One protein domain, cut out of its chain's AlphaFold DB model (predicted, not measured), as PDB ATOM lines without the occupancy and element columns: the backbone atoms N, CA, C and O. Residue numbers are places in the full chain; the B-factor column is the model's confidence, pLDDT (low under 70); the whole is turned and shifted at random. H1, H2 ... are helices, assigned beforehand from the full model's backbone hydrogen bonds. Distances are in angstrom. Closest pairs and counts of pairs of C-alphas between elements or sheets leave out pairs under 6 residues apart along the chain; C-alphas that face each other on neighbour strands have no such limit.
ATOM      1  N   SER A   3     -37.121  30.724 -36.319       66.31
ATOM      2  CA  SER A   3     -38.454  31.039 -35.771       66.31
ATOM      3  C   SER A   3     -39.185  32.116 -36.563       66.31
ATOM      4  O   SER A   3     -38.602  33.124 -36.955       66.31
ATOM      5  N   THR A   4     -40.490  31.917 -36.763       67.38
ATOM      6  CA  THR A   4     -41.418  32.932 -37.298       67.38
ATOM      7  C   THR A   4     -42.119  33.748 -36.199       67.38
ATOM      8  O   THR A   4     -43.083  34.450 -36.499       67.38
ATOM      9  N   ASN A   5     -41.629  33.672 -34.952       64.44
ATOM     10  CA  ASN A   5     -42.193  34.176 -33.684       64.44
ATOM     11  C   ASN A   5     -43.252  33.280 -33.012       64.44
ATOM     12  O   ASN A   5     -43.482  33.442 -31.819       64.44
ATOM     13  N   LEU A   6     -43.867  32.329 -33.729       72.06
ATOM     14  CA  LEU A   6     -44.856  31.396 -33.152       72.06
ATOM     15  C   LEU A   6     -44.607  29.926 -33.529       72.06
ATOM     16  O   LEU A   6     -44.989  29.022 -32.791       72.06
ATOM     17  N   ILE A   7     -43.982  29.677 -34.685       83.62
ATOM     18  CA  ILE A   7     -43.656  28.331 -35.161       83.62
ATOM     19  C   ILE A   7     -42.142  28.214 -35.279       83.62
ATOM     20  O   ILE A   7     -41.496  28.987 -35.994       83.62
ATOM     21  N   GLU A   8     -41.605  27.219 -34.582       88.31
ATOM     22  CA  GLU A   8     -40.188  26.887 -34.583       88.31
ATOM     23  C   GLU A   8     -39.876  25.820 -35.629       88.31
ATOM     24  O   GLU A   8     -40.604  24.827 -35.784       88.31
ATOM     25  N   PHE A   9     -38.764  26.058 -36.314       89.81
ATOM     26  CA  PHE A   9     -38.146  25.176 -37.281       89.81
ATOM     27  C   PHE A   9     -36.837  24.633 -36.705       89.81
ATOM     28  O   PHE A   9     -35.984  25.389 -36.207       89.81
ATOM     29  N   ASP A  10     -36.680  23.320 -36.795       89.44
ATOM     30  CA  ASP A  10     -35.445  22.630 -36.478       89.44
ATOM     31  C   ASP A  10     -34.437  22.839 -37.616       89.44
ATOM     32  O   ASP A  10     -34.672  22.498 -38.772       89.44
ATOM     33  N   GLY A  11     -33.296  23.444 -37.288       85.19
ATOM     34  CA  GLY A  11     -32.229  23.687 -38.259       85.19
ATOM     35  C   GLY A  11     -31.389  22.445 -38.561       85.19
ATOM     36  O   GLY A  11     -30.643  22.460 -39.539       85.19
ATOM     37  N   LEU A  12     -31.486  21.404 -37.725       89.81
ATOM     38  CA  LEU A  12     -30.789  20.132 -37.909       89.81
ATOM     39  C   LEU A  12     -31.575  19.178 -38.812       89.81
ATOM     40  O   LEU A  12     -30.968  18.336 -39.473       89.81
ATOM     41  N   ASP A  13     -32.899  19.337 -38.890       91.62
ATOM     42  CA  ASP A  13     -33.728  18.587 -39.823       91.62
ATOM     43  C   ASP A  13     -33.528  19.105 -41.269       91.62
ATOM     44  O   ASP A  13     -33.761  20.288 -41.561       91.62
ATOM     45  N   PRO A  14     -33.090  18.251 -42.218       92.25
ATOM     46  CA  PRO A  14     -32.799  18.690 -43.581       92.25
ATOM     47  C   PRO A  14     -34.015  19.237 -44.336       92.25
ATOM     48  O   PRO A  14     -33.847  20.096 -45.210       92.25
ATOM     49  N   LEU A  15     -35.221  18.737 -44.046       91.94
ATOM     50  CA  LEU A  15     -36.450  19.210 -44.673       91.94
ATOM     51  C   LEU A  15     -36.811  20.587 -44.121       91.94
ATOM     52  O   LEU A  15     -36.970  21.521 -44.905       91.94
ATOM     53  N   GLU A  16     -36.886  20.748 -42.803       93.44
ATOM     54  CA  GLU A  16     -37.230  22.018 -42.166       93.44
ATOM     55  C   GLU A  16     -36.212  23.116 -42.498       93.44
ATOM     56  O   GLU A  16     -36.608  24.245 -42.787       93.44
ATOM     57  N   SER A  17     -34.923  22.785 -42.614       94.62
ATOM     58  CA  SER A  17     -33.892  23.709 -43.104       94.62
ATOM     59  C   SER A  17     -34.114  24.153 -44.563       94.62
ATOM     60  O   SER A  17     -33.923  25.324 -44.919       94.62
ATOM     61  N   ARG A  18     -34.564  23.252 -45.450       95.31
ATOM     62  CA  ARG A  18     -34.951  23.602 -46.834       95.31
ATOM     63  C   ARG A  18     -36.211  24.463 -46.861       95.31
ATOM     64  O   ARG A  18     -36.219  25.489 -47.540       95.31
ATOM     65  N   LEU A  19     -37.245  24.078 -46.117       95.25
ATOM     66  CA  LEU A  19     -38.504  24.818 -46.027       95.25
ATOM     67  C   LEU A  19     -38.295  26.209 -45.426       95.25
ATOM     68  O   LEU A  19     -38.879  27.179 -45.900       95.25
ATOM     69  N   TRP A  20     -37.389  26.344 -44.459       95.44
ATOM     70  CA  TRP A  20     -37.000  27.646 -43.938       95.44
ATOM     71  C   TRP A  20     -36.428  28.550 -45.029       95.44
ATOM     72  O   TRP A  20     -36.864  29.690 -45.174       95.44
ATOM     73  N   ARG A  21     -35.498  28.043 -45.850       95.69
ATOM     74  CA  ARG A  21     -34.957  28.806 -46.989       95.69
ATOM     75  C   ARG A  21     -36.048  29.205 -47.979       95.69
ATOM     76  O   ARG A  21     -36.038  30.338 -48.450       95.69
ATOM     77  N   VAL A  22     -37.010  28.318 -48.241       95.56
ATOM     78  CA  VAL A  22     -38.193  28.613 -49.066       95.56
ATOM     79  C   VAL A  22     -39.012  29.762 -48.473       95.56
ATOM     80  O   VAL A  22     -39.363  30.689 -49.202       95.56
ATOM     81  N   ILE A  23     -39.256  29.761 -47.160       95.56
ATOM     82  CA  ILE A  23     -39.982  30.837 -46.469       95.56
ATOM     83  C   ILE A  23     -39.279  32.183 -46.656       95.56
ATOM     84  O   ILE A  23     -39.953  33.199 -46.810       95.56
ATOM     85  N   GLN A  24     -37.944  32.211 -46.688       95.19
ATOM     86  CA  GLN A  24     -37.167  33.442 -46.887       95.19
ATOM     87  C   GLN A  24     -37.173  33.964 -48.335       95.19
ATOM     88  O   GLN A  24     -36.691  35.066 -48.590       95.19
ATOM     89  N   THR A  25     -37.719  33.221 -49.300       96.31
ATOM     90  CA  THR A  25     -37.773  33.679 -50.696       96.31
ATOM     91  C   THR A  25     -38.762  34.828 -50.889       96.31
ATOM     92  O   THR A  25     -39.800  34.904 -50.230       96.31
ATOM     93  N   ALA A  26     -38.496  35.690 -51.875       95.12
ATOM     94  CA  ALA A  26     -39.412  36.769 -52.249       95.12
ATOM     95  C   ALA A  26     -40.814  36.247 -52.625       95.12
ATOM     96  O   ALA A  26     -41.819  36.869 -52.276       95.12
ATOM     97  N   ALA A  27     -40.883  35.085 -53.287       93.50
ATOM     98  CA  ALA A  27     -42.135  34.446 -53.682       93.50
ATOM     99  C   ALA A  27     -43.022  34.120 -52.471       93.50
ATOM    100  O   ALA A  27     -44.210  34.442 -52.487       93.50
ATOM    101  N   PHE A  28     -42.440  33.553 -51.410       94.50
ATOM    102  CA  PHE A  28     -43.166  33.222 -50.187       94.50
ATOM    103  C   PHE A  28     -43.443  34.464 -49.326       94.50
ATOM    104  O   PHE A  28     -44.558  34.661 -48.844       94.50
ATOM    105  N   GLN A  29     -42.471  35.376 -49.195       94.50
ATOM    106  CA  GLN A  29     -42.648  36.635 -48.455       94.50
ATOM    107  C   GLN A  29     -43.740  37.536 -49.063       94.50
ATOM    108  O   GLN A  29     -44.375  38.300 -48.331       94.50
ATOM    109  N   ARG A  30     -44.033  37.423 -50.372       93.19
ATOM    110  CA  ARG A  30     -45.172  38.098 -51.033       93.19
ATOM    111  C   ARG A  30     -46.496  37.837 -50.314       93.19
ATOM    112  O   ARG A  30     -47.315  38.751 -50.218       93.19
ATOM    113  N   LEU A  31     -46.689  36.635 -49.765       92.06
ATOM    114  CA  LEU A  31     -47.931  36.230 -49.103       92.06
ATOM    115  C   LEU A  31     -48.264  37.080 -47.867       92.06
ATOM    116  O   LEU A  31     -49.420  37.111 -47.451       92.06
ATOM    117  N   ARG A  32     -47.297  37.823 -47.297       90.88
ATOM    118  CA  ARG A  32     -47.544  38.761 -46.185       90.88
ATOM    119  C   ARG A  32     -48.451  39.925 -46.575       90.88
ATOM    120  O   ARG A  32     -49.025  40.562 -45.703       90.88
ATOM    121  N   ARG A  33     -48.556  40.223 -47.871       88.69
ATOM    122  CA  ARG A  33     -49.385  41.314 -48.403       88.69
ATOM    123  C   ARG A  33     -50.719  40.826 -48.966       88.69
ATOM    124  O   ARG A  33     -51.542  41.647 -49.344       88.69
ATOM    125  N   ILE A  34     -50.935  39.511 -49.034       86.81
ATOM    126  CA  ILE A  34     -52.170  38.933 -49.568       86.81
ATOM    127  C   ILE A  34     -53.072  38.567 -48.395       86.81
ATOM    128  O   ILE A  34     -52.740  37.689 -47.597       86.81
ATOM    129  N   LYS A  35     -54.214  39.246 -48.288       85.50
ATOM    130  CA  LYS A  35     -55.253  38.936 -47.303       85.50
ATOM    131  C   LYS A  35     -55.903  37.603 -47.650       85.50
ATOM    132  O   LYS A  35     -56.171  37.333 -48.821       85.50
ATOM    133  N   GLN A  36     -56.180  36.790 -46.638       80.88
ATOM    134  CA  GLN A  36     -56.856  35.508 -46.842       80.88
ATOM    135  C   GLN A  36     -58.274  35.707 -47.398       80.88
ATOM    136  O   GLN A  36     -58.658  35.035 -48.347       80.88
ATOM    137  N   LEU A  37     -59.026  36.662 -46.835       80.31
ATOM    138  CA  LEU A  37     -60.437  36.918 -47.162       80.31
ATOM    139  C   LEU A  37     -60.651  38.153 -48.059       80.31
ATOM    140  O   LEU A  37     -61.740  38.732 -48.079       80.31
ATOM    141  N   GLY A  38     -59.618  38.592 -48.784       75.31
ATOM    142  CA  GLY A  38     -59.703  39.752 -49.678       75.31
ATOM    143  C   GLY A  38     -60.134  41.031 -48.950       75.31
ATOM    144  O   GLY A  38     -59.510  41.421 -47.967       75.31
ATOM    145  N   PHE A  39     -61.211  41.664 -49.425       70.94
ATOM    146  CA  PHE A  39     -61.748  42.928 -48.897       70.94
ATOM    147  C   PHE A  39     -62.649  42.779 -47.668       70.94
ATOM    148  O   PHE A  39     -63.173  43.771 -47.164       70.94
ATOM    149  N   SER A  40     -62.818  41.558 -47.153       71.69
ATOM    150  CA  SER A  40     -63.668  41.302 -45.987       71.69
ATOM    151  C   SER A  40     -63.247  42.091 -44.741       71.69
ATOM    152  O   SER A  40     -64.073  42.258 -43.853       71.69
ATOM    153  N   GLU A  41     -62.020  42.624 -44.669       69.88
ATOM    154  CA  GLU A  41     -61.585  43.485 -43.555       69.88
ATOM    155  C   GLU A  41     -62.362  44.809 -43.444       69.88
ATOM    156  O   GLU A  41     -62.486  45.345 -42.346       69.88
ATOM    157  N   PHE A  42     -62.953  45.296 -44.543       68.56
ATOM    158  CA  PHE A  42     -63.796  46.500 -44.540       68.56
ATOM    159  C   PHE A  42     -65.182  46.273 -43.922       68.56
ATOM    160  O   PHE A  42     -65.832  47.227 -43.506       68.56
ATOM    161  N   VAL A  43     -65.627  45.015 -43.846       73.69
ATOM    162  CA  VAL A  43     -66.902  44.615 -43.223       73.69
ATOM    163  C   VAL A  43     -66.657  43.975 -41.853       73.69
ATOM    164  O   VAL A  43     -67.416  44.189 -40.913       73.69
ATOM    165  N   TYR A  44     -65.561  43.227 -41.722       74.00
ATOM    166  CA  TYR A  44     -65.140  42.518 -40.519       74.00
ATOM    167  C   TYR A  44     -63.718  42.946 -40.139       74.00
ATOM    168  O   TYR A  44     -62.756  42.334 -40.607       74.00
ATOM    169  N   PRO A  45     -63.545  43.928 -39.236       69.38
ATOM    170  CA  PRO A  45     -62.230  44.475 -38.884       69.38
ATOM    171  C   PRO A  45     -61.218  43.443 -38.353       69.38
ATOM    172  O   PRO A  45     -60.018  43.694 -38.352       69.38
ATOM    173  N   GLY A  46     -61.681  42.266 -37.908       74.19
ATOM    174  CA  GLY A  46     -60.831  41.144 -37.490       74.19
ATOM    175  C   GLY A  46     -60.275  40.283 -38.635       74.19
ATOM    176  O   GLY A  46     -59.391  39.458 -38.409       74.19
ATOM    177  N   ALA A  47     -60.741  40.453 -39.876       77.25
ATOM    178  CA  ALA A  47     -60.337  39.658 -41.040       77.25
ATOM    179  C   ALA A  47     -58.985  40.104 -41.643       77.25
ATOM    180  O   ALA A  47     -58.808  40.149 -42.857       77.25
ATOM    181  N   THR A  48     -58.004  40.421 -40.795       78.44
ATOM    182  CA  THR A  48     -56.706  40.992 -41.202       78.44
ATOM    183  C   THR A  48     -55.643  39.947 -41.536       78.44
ATOM    184  O   THR A  48     -54.554  40.308 -41.997       78.44
ATOM    185  N   HIS A  49     -55.945  38.664 -41.316       85.88
ATOM    186  CA  HIS A  49     -55.022  37.551 -41.498       85.88
ATOM    187  C   HIS A  49     -54.547  37.416 -42.953       85.88
ATOM    188  O   HIS A  49     -55.281  37.639 -43.920       85.88
ATOM    189  N   THR A  50     -53.273  37.061 -43.099       89.62
ATOM    190  CA  THR A  50     -52.581  36.990 -44.390       89.62
ATOM    191  C   THR A  50     -52.387  35.542 -44.812       89.62
ATOM    192  O   THR A  50     -52.281  34.655 -43.959       89.62
ATOM    193  N   ARG A  51     -52.258  35.309 -46.121       91.19
ATOM    194  CA  ARG A  51     -51.916  33.984 -46.657       91.19
ATOM    195  C   ARG A  51     -50.604  33.468 -46.078       91.19
ATOM    196  O   ARG A  51     -50.506  32.297 -45.767       91.19
ATOM    197  N   PHE A  52     -49.636  34.345 -45.797       93.06
ATOM    198  CA  PHE A  52     -48.382  33.947 -45.146       93.06
ATOM    199  C   PHE A  52     -48.612  33.253 -43.797       93.06
ATOM    200  O   PHE A  52     -48.064  32.181 -43.544       93.06
ATOM    201  N   ALA A  53     -49.423  33.860 -42.924       91.81
ATOM    202  CA  ALA A  53     -49.748  33.274 -41.626       91.81
ATOM    203  C   ALA A  53     -50.557  31.978 -41.783       91.81
ATOM    204  O   ALA A  53     -50.304  31.010 -41.064       91.81
ATOM    205  N   HIS A  54     -51.481  31.940 -42.747       91.25
ATOM    206  CA  HIS A  54     -52.261  30.745 -43.052       91.25
ATOM    207  C   HIS A  54     -51.371  29.572 -43.483       91.25
ATOM    208  O   HIS A  54     -51.423  28.517 -42.851       91.25
ATOM    209  N   SER A  55     -50.491  29.758 -44.471       94.12
ATOM    210  CA  SER A  55     -49.634  28.683 -44.982       94.12
ATOM    211  C   SER A  55     -48.672  28.139 -43.916       94.12
ATOM    212  O   SER A  55     -48.452  26.930 -43.839       94.12
ATOM    213  N   LEU A  56     -48.147  29.002 -43.033       95.06
ATOM    214  CA  LEU A  56     -47.363  28.559 -41.873       95.06
ATOM    215  C   LEU A  56     -48.196  27.704 -40.903       95.06
ATOM    216  O   LEU A  56     -47.722  26.671 -40.426       95.06
ATOM    217  N   GLY A  57     -49.437  28.109 -40.623       93.00
ATOM    218  CA  GLY A  57     -50.359  27.351 -39.772       93.00
ATOM    219  C   GLY A  57     -50.743  25.990 -40.363       93.00
ATOM    220  O   GLY A  57     -50.783  24.991 -39.637       93.00
ATOM    221  N   VAL A  58     -50.963  25.925 -41.679       94.69
ATOM    222  CA  VAL A  58     -51.252  24.681 -42.410       94.69
ATOM    223  C   VAL A  58     -50.059  23.728 -42.340       94.69
ATOM    224  O   VAL A  58     -50.232  22.578 -41.933       94.69
ATOM    225  N   PHE A  59     -48.840  24.209 -42.613       95.56
ATOM    226  CA  PHE A  59     -47.613  23.426 -42.429       95.56
ATOM    227  C   PHE A  59     -47.482  22.884 -40.998       95.56
ATOM    228  O   PHE A  59     -47.256  21.689 -40.802       95.56
ATOM    229  N   HIS A  60     -47.669  23.737 -39.986       95.31
ATOM    230  CA  HIS A  60     -47.553  23.327 -38.586       95.31
ATOM    231  C   HIS A  60     -48.576  22.243 -38.211       95.31
ATOM    232  O   HIS A  60     -48.242  21.275 -37.522       95.31
ATOM    233  N   THR A  61     -49.813  22.379 -38.688       95.50
ATOM    234  CA  THR A  61     -50.881  21.398 -38.457       95.50
ATOM    235  C   THR A  61     -50.567  20.073 -39.151       95.50
ATOM    236  O   THR A  61     -50.649  19.019 -38.519       95.50
ATOM    237  N   ALA A  62     -50.114  20.116 -40.407       95.69
ATOM    238  CA  ALA A  62     -49.696  18.931 -41.153       95.69
ATOM    239  C   ALA A  62     -48.524  18.206 -40.467       95.69
ATOM    240  O   ALA A  62     -48.560  16.986 -40.306       95.69
ATOM    241  N   ARG A  63     -47.528  18.946 -39.960       95.12
ATOM    242  CA  ARG A  63     -46.392  18.389 -39.201       95.12
ATOM    243  C   ARG A  63     -46.842  17.648 -37.943       95.12
ATOM    244  O   ARG A  63     -46.342  16.561 -37.637       95.12
ATOM    245  N   ARG A  64     -47.807  18.214 -37.212       95.38
ATOM    246  CA  ARG A  64     -48.397  17.563 -36.032       95.38
ATOM    247  C   ARG A  64     -49.149  16.292 -36.412       95.38
ATOM    248  O   ARG A  64     -48.990  15.287 -35.724       95.38
ATOM    249  N   LEU A  65     -49.911  16.316 -37.505       95.12
ATOM    250  CA  LEU A  65     -50.631  15.145 -38.003       95.12
ATOM    251  C   LEU A  65     -49.672  14.011 -38.394       95.12
ATOM    252  O   LEU A  65     -49.833  12.894 -37.910       95.12
ATOM    253  N   VAL A  66     -48.626  14.314 -39.168       94.69
ATOM    254  CA  VAL A  66     -47.549  13.369 -39.515       94.69
ATOM    255  C   VAL A  66     -46.948  12.731 -38.259       94.69
ATOM    256  O   VAL A  66     -46.813  11.511 -38.175       94.69
ATOM    257  N   SER A  67     -46.665  13.539 -37.234       93.75
ATOM    258  CA  SER A  67     -46.119  13.051 -35.962       93.75
ATOM    259  C   SER A  67     -47.077  12.115 -35.214       93.75
ATOM    260  O   SER A  67     -46.632  11.171 -34.561       93.75
ATOM    261  N   ILE A  68     -48.387  12.373 -35.277       95.44
ATOM    262  CA  ILE A  68     -49.418  11.517 -34.671       95.44
ATOM    263  C   ILE A  68     -49.500  10.182 -35.414       95.44
ATOM    264  O   ILE A  68     -49.473   9.139 -34.761       95.44
ATOM    265  N   ILE A  69     -49.535  10.206 -36.749       93.81
ATOM    266  CA  ILE A  69     -49.592   9.000 -37.592       93.81
ATOM    267  C   ILE A  69     -48.364   8.125 -37.340       93.81
ATOM    268  O   ILE A  69     -48.509   6.950 -37.017       93.81
ATOM    269  N   LYS A  70     -47.161   8.712 -37.361       93.56
ATOM    270  CA  LYS A  70     -45.905   8.003 -37.079       93.56
ATOM    271  C   LYS A  70     -45.932   7.292 -35.726       93.56
ATOM    272  O   LYS A  70     -45.576   6.121 -35.635       93.56
ATOM    273  N   LYS A  71     -46.402   7.974 -34.675       93.94
ATOM    274  CA  LYS A  71     -46.550   7.381 -33.334       93.94
ATOM    275  C   LYS A  71     -47.603   6.275 -33.300       93.94
ATOM    276  O   LYS A  71     -47.418   5.293 -32.588       93.94
ATOM    277  N   PHE A  72     -48.714   6.447 -34.013       94.75
ATOM    278  CA  PHE A  72     -49.776   5.451 -34.090       94.75
ATOM    279  C   PHE A  72     -49.288   4.177 -34.784       94.75
ATOM    280  O   PHE A  72     -49.434   3.096 -34.225       94.75
ATOM    281  N   GLU A  73     -48.649   4.286 -35.946       93.31
ATOM    282  CA  GLU A  73     -48.150   3.123 -36.688       93.31
ATOM    283  C   GLU A  73     -47.087   2.353 -35.900       93.31
ATOM    284  O   GLU A  73     -47.216   1.142 -35.725       93.31
ATOM    285  N   GLN A  74     -46.123   3.062 -35.299       91.62
ATOM    286  CA  GLN A  74     -45.107   2.461 -34.428       91.62
ATOM    287  C   GLN A  74     -45.716   1.668 -33.263       91.62
ATOM    288  O   GLN A  74     -45.240   0.582 -32.939       91.62
ATOM    289  N   ARG A  75     -46.782   2.186 -32.637       94.38
ATOM    290  CA  ARG A  75     -47.480   1.503 -31.534       94.38
ATOM    291  C   ARG A  75     -48.241   0.258 -31.978       94.38
ATOM    292  O   ARG A  75     -48.421  -0.643 -31.169       94.38
ATOM    293  N   ASN A  76     -48.677   0.210 -33.232       94.81
ATOM    294  CA  ASN A  76     -49.410  -0.920 -33.799       94.81
ATOM    295  C   ASN A  76     -48.497  -1.905 -34.551       94.81
ATOM    296  O   ASN A  76     -48.990  -2.787 -35.247       94.81
ATOM    297  N   GLY A  77     -47.170  -1.761 -34.437       92.19
ATOM    298  CA  GLY A  77     -46.206  -2.632 -35.116       92.19
ATOM    299  C   GLY A  77     -46.154  -2.446 -36.635       92.19
ATOM    300  O   GLY A  77     -45.575  -3.277 -37.334       92.19
ATOM    301  N   VAL A  78     -46.737  -1.364 -37.157       92.12
ATOM    302  CA  VAL A  78     -46.683  -1.006 -38.576       92.12
ATOM    303  C   VAL A  78     -45.426  -0.174 -38.821       92.12
ATOM    304  O   VAL A  78     -45.119   0.767 -38.082       92.12
ATOM    305  N   ARG A  79     -44.667  -0.520 -39.865       86.50
ATOM    306  CA  ARG A  79     -43.504   0.266 -40.278       86.50
ATOM    307  C   ARG A  79     -43.981   1.554 -40.949       86.50
ATOM    308  O   ARG A  79     -44.496   1.495 -42.058       86.50
ATOM    309  N   TYR A  80     -43.725   2.686 -40.299       86.94
ATOM    310  CA  TYR A  80     -43.980   4.001 -40.879       86.94
ATOM    311  C   TYR A  80     -43.122   4.251 -42.117       86.94
ATOM    312  O   TYR A  80     -41.890   4.162 -42.049       86.94
ATOM    313  N   ASP A  81     -43.781   4.575 -43.229       84.69
ATOM    314  CA  ASP A  81     -43.137   5.006 -44.465       84.69
ATOM    315  C   ASP A  81     -43.077   6.539 -44.536       84.69
ATOM    316  O   ASP A  81     -44.077   7.229 -44.740       84.69
ATOM    317  N   ASP A  82     -41.870   7.076 -44.367       84.19
ATOM    318  CA  ASP A  82     -41.606   8.520 -44.360       84.19
ATOM    319  C   ASP A  82     -41.553   9.119 -45.783       84.19
ATOM    320  O   ASP A  82     -41.458  10.338 -45.943       84.19
ATOM    321  N   GLN A  83     -41.623   8.297 -46.843       87.12
ATOM    322  CA  GLN A  83     -41.456   8.760 -48.231       87.12
ATOM    323  C   GLN A  83     -42.481   9.824 -48.644       87.12
ATOM    324  O   GLN A  83     -42.168  10.717 -49.434       87.12
ATOM    325  N   HIS A  84     -43.692   9.767 -48.091       87.31
ATOM    326  CA  HIS A  84     -44.767  10.708 -48.415       87.31
ATOM    327  C   HIS A  84     -44.827  11.924 -47.487       87.31
ATOM    328  O   HIS A  84     -45.436  12.934 -47.845       87.31
ATOM    329  N   ALA A  85     -44.179  11.872 -46.322       92.06
ATOM    330  CA  ALA A  85     -44.282  12.927 -45.323       92.06
ATOM    331  C   ALA A  85     -43.637  14.229 -45.807       92.06
ATOM    332  O   ALA A  85     -44.261  15.289 -45.769       92.06
ATOM    333  N   ALA A  86     -42.405  14.152 -46.316       92.69
ATOM    334  CA  ALA A  86     -41.674  15.333 -46.762       92.69
ATOM    335  C   ALA A  86     -42.377  16.079 -47.920       92.69
ATOM    336  O   ALA A  86     -42.572  17.294 -47.796       92.69
ATOM    337  N   PRO A  87     -42.829  15.408 -49.001       93.94
ATOM    338  CA  PRO A  87     -43.627  16.050 -50.045       93.94
ATOM    339  C   PRO A  87     -44.944  16.634 -49.527       93.94
ATOM    340  O   PRO A  87     -45.293  17.752 -49.901       93.94
ATOM    341  N   ALA A  88     -45.654  15.926 -48.641       94.12
ATOM    342  CA  ALA A  88     -46.916  16.408 -48.080       94.12
ATOM    343  C   ALA A  88     -46.724  17.687 -47.249       94.12
ATOM    344  O   ALA A  88     -47.497  18.634 -47.382       94.12
ATOM    345  N   LEU A  89     -45.666  17.754 -46.435       95.69
ATOM    346  CA  LEU A  89     -45.333  18.945 -45.651       95.69
ATOM    347  C   LEU A  89     -44.910  20.122 -46.535       95.69
ATOM    348  O   LEU A  89     -45.318  21.258 -46.285       95.69
ATOM    349  N   ALA A  90     -44.130  19.861 -47.584       95.00
ATOM    350  CA  ALA A  90     -43.766  20.887 -48.554       95.00
ATOM    351  C   ALA A  90     -45.001  21.423 -49.295       95.00
ATOM    352  O   ALA A  90     -45.163  22.638 -49.403       95.00
ATOM    353  N   ALA A  91     -45.898  20.540 -49.744       94.50
ATOM    354  CA  ALA A  91     -47.150  20.916 -50.394       94.50
ATOM    355  C   ALA A  91     -48.045  21.740 -49.458       94.50
ATOM    356  O   ALA A  91     -48.528  22.795 -49.854       94.50
ATOM    357  N   ALA A  92     -48.189  21.321 -48.198       94.81
ATOM    358  CA  ALA A  92     -48.941  22.047 -47.177       94.81
ATOM    359  C   ALA A  92     -48.428  23.486 -46.987       94.81
ATOM    360  O   ALA A  92     -49.221  24.428 -46.938       94.81
ATOM    361  N   LEU A  93     -47.106  23.673 -46.933       95.75
ATOM    362  CA  LEU A  93     -46.500  25.001 -46.827       95.75
ATOM    363  C   LEU A  93     -46.696  25.830 -48.104       95.75
ATOM    364  O   LEU A  93     -46.946  27.027 -48.027       95.75
ATOM    365  N   LEU A  94     -46.548  25.215 -49.275       94.88
ATOM    366  CA  LEU A  94     -46.481  25.912 -50.559       94.88
ATOM    367  C   LEU A  94     -47.830  26.110 -51.254       94.88
ATOM    368  O   LEU A  94     -47.868  26.826 -52.255       94.88
ATOM    369  N   HIS A  95     -48.914  25.514 -50.750       92.81
ATOM    370  CA  HIS A  95     -50.206  25.470 -51.446       92.81
ATOM    371  C   HIS A  95     -50.744  26.856 -51.848       92.81
ATOM    372  O   HIS A  95     -51.397  26.985 -52.877       92.81
ATOM    373  N   ASP A  96     -50.404  27.905 -51.090       88.94
ATOM    374  CA  ASP A  96     -50.818  29.280 -51.375       88.94
ATOM    375  C   ASP A  96     -49.863  30.092 -52.255       88.94
ATOM    376  O   ASP A  96     -50.200  31.204 -52.659       88.94
ATOM    377  N   VAL A  97     -48.655  29.606 -52.553       88.19
ATOM    378  CA  VAL A  97     -47.642  30.421 -53.255       88.19
ATOM    379  C   VAL A  97     -48.112  30.826 -54.656       88.19
ATOM    380  O   VAL A  97     -47.824  31.947 -55.106       88.19
ATOM    381  N   GLY A  98     -48.886  29.948 -55.302       77.19
ATOM    382  CA  GLY A  98     -49.515  30.181 -56.602       77.19
ATOM    383  C   GLY A  98     -50.698  31.154 -56.577       77.19
ATOM    384  O   GLY A  98     -51.079  31.654 -57.631       77.19
ATOM    385  N   HIS A  99     -51.254  31.494 -55.407       65.88
ATOM    386  CA  HIS A  99     -52.377  32.426 -55.335       65.88
ATOM    387  C   HIS A  99     -51.938  33.856 -55.678       65.88
ATOM    388  O   HIS A  99     -51.253  34.543 -54.911       65.88
ATOM    389  N   GLY A 100     -52.341  34.322 -56.859       53.16
ATOM    390  CA  GLY A 100     -52.190  35.710 -57.281       53.16
ATOM    391  C   GLY A 100     -52.978  36.674 -56.387       53.16
ATOM    392  O   GLY A 100     -53.936  36.278 -55.709       53.16
ATOM    393  N   MET A 101     -52.589  37.956 -56.402       45.75
ATOM    394  CA  MET A 101     -53.461  39.014 -55.886       45.75
ATOM    395  C   MET A 101     -54.828  38.878 -56.569       45.75
ATOM    396  O   MET A 101     -54.889  38.704 -57.781       45.75
ATOM    397  N   PHE A 102     -55.908  38.888 -55.791       50.09
ATOM    398  CA  PHE A 102     -57.265  38.721 -56.310       50.09
ATOM    399  C   PHE A 102     -57.546  37.403 -57.054       50.09
ATOM    400  O   PHE A 102     -58.314  37.435 -57.999       50.09
ATOM    401  N   SER A 103     -57.000  36.244 -56.658       45.25
ATOM    402  CA  SER A 103     -57.245  34.968 -57.380       45.25
ATOM    403  C   SER A 103     -58.720  34.729 -57.788       45.25
ATOM    404  O   SER A 103     -58.962  34.305 -58.908       45.25
ATOM    405  N   HIS A 104     -59.704  35.109 -56.958       51.41
ATOM    406  CA  HIS A 104     -61.132  35.050 -57.322       51.41
ATOM    407  C   HIS A 104     -61.638  36.195 -58.227       51.41
ATOM    408  O   HIS A 104     -62.587  35.991 -58.972       51.41
ATOM    409  N   ALA A 105     -61.041  37.394 -58.189       49.09
ATOM    410  CA  ALA A 105     -61.415  38.495 -59.092       49.09
ATOM    411  C   ALA A 105     -60.682  38.425 -60.447       49.09
ATOM    412  O   ALA A 105     -61.222  38.862 -61.456       49.09
ATOM    413  N   PHE A 106     -59.478  37.848 -60.491       44.72
ATOM    414  CA  PHE A 106     -58.719  37.633 -61.726       44.72
ATOM    415  C   PHE A 106     -59.234  36.431 -62.532       44.72
ATOM    416  O   PHE A 106     -59.155  36.469 -63.754       44.72
ATOM    417  N   GLU A 107     -59.819  35.406 -61.895       49.62
ATOM    418  CA  GLU A 107     -60.543  34.339 -62.615       49.62
ATOM    419  C   GLU A 107     -61.736  34.878 -63.416       49.62
ATOM    420  O   GLU A 107     -62.027  34.364 -64.495       49.62
ATOM    421  N   ALA A 108     -62.418  35.914 -62.914       50.88
ATOM    422  CA  ALA A 108     -63.531  36.538 -63.626       50.88
ATOM    423  C   ALA A 108     -63.056  37.332 -64.856       50.88
ATOM    424  O   ALA A 108     -63.667  37.225 -65.911       50.88
ATOM    425  N   VAL A 109     -61.937  38.061 -64.745       54.41
ATOM    426  CA  VAL A 109     -61.368  38.859 -65.851       54.41
ATOM    427  C   VAL A 109     -60.662  37.983 -66.891       54.41
ATOM    428  O   VAL A 109     -60.722  38.267 -68.081       54.41
ATOM    429  N   GLY A 110     -60.018  36.887 -66.479       53.09
ATOM    430  CA  GLY A 110     -59.344  35.970 -67.405       53.09
ATOM    431  C   GLY A 110     -60.289  35.280 -68.393       53.09
ATOM    432  O   GLY A 110     -59.861  34.934 -69.485       53.09
ATOM    433  N   LYS A 111     -61.574  35.130 -68.042       49.59
ATOM    434  CA  LYS A 111     -62.608  34.568 -68.928       49.59
ATOM    435  C   LYS A 111     -63.180  35.561 -69.944       49.59
ATOM    436  O   LYS A 111     -63.972  35.151 -70.779       49.59
ATOM    437  N   GLU A 112     -62.827  36.842 -69.862       51.59
ATOM    438  CA  GLU A 112     -63.270  37.874 -70.815       51.59
ATOM    439  C   GLU A 112     -62.323  38.025 -72.021       51.59
ATOM    440  O   GLU A 112     -62.605  38.810 -72.925       51.59
TER     441      GLU A 112
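What this domain is: This is residues 3 to 112 of the 114 residues of the protein "HD domain-containing protein" of Candidatus Tokpelaia sp (UniProt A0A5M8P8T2). A long helical hairpin, H4 and H5, has H1 beside H5 and H2 across one end; residues 106 to 112 stick out. The all-helix printed part has 110 residues with six named helices, H1 to H6. It is loose, radius of gyration of the C-alphas 17.0 A, spanning 54 by 31 by 26 A.

How they stand to each other: H2, residues 26 to 33, touches H4, residues 51 to 75, at 51 to 53 alone; the closest C-alphas, Leu 31 and Phe 52, are 4.6 A apart. H5, residues 82 to 94, touches H4's 55 to 66 alone, a hairpin at a shallow tilt of 16 degrees, opposite ways; C-alphas Phe 59 and Leu 93 are closest, 4.8 A. H3, residues 38 to 42, touches no helix. In H4 and H1, residues 14 to 23, every O i to N i+4 pair is within hydrogen-bond range.

Where its parts are: H1 begins at C-alpha (-32.799, 18.690, -43.581); H4 is 36.1 A long; H6, residues 103 to 110, ends at (-59.344, 35.970, -67.405).

The domain as a whole: The printed part has no cut; 20 residues have pLDDT under 70, namely residues 3 to 5, residues 41 to 42, residue 45 and residues 99 to 112.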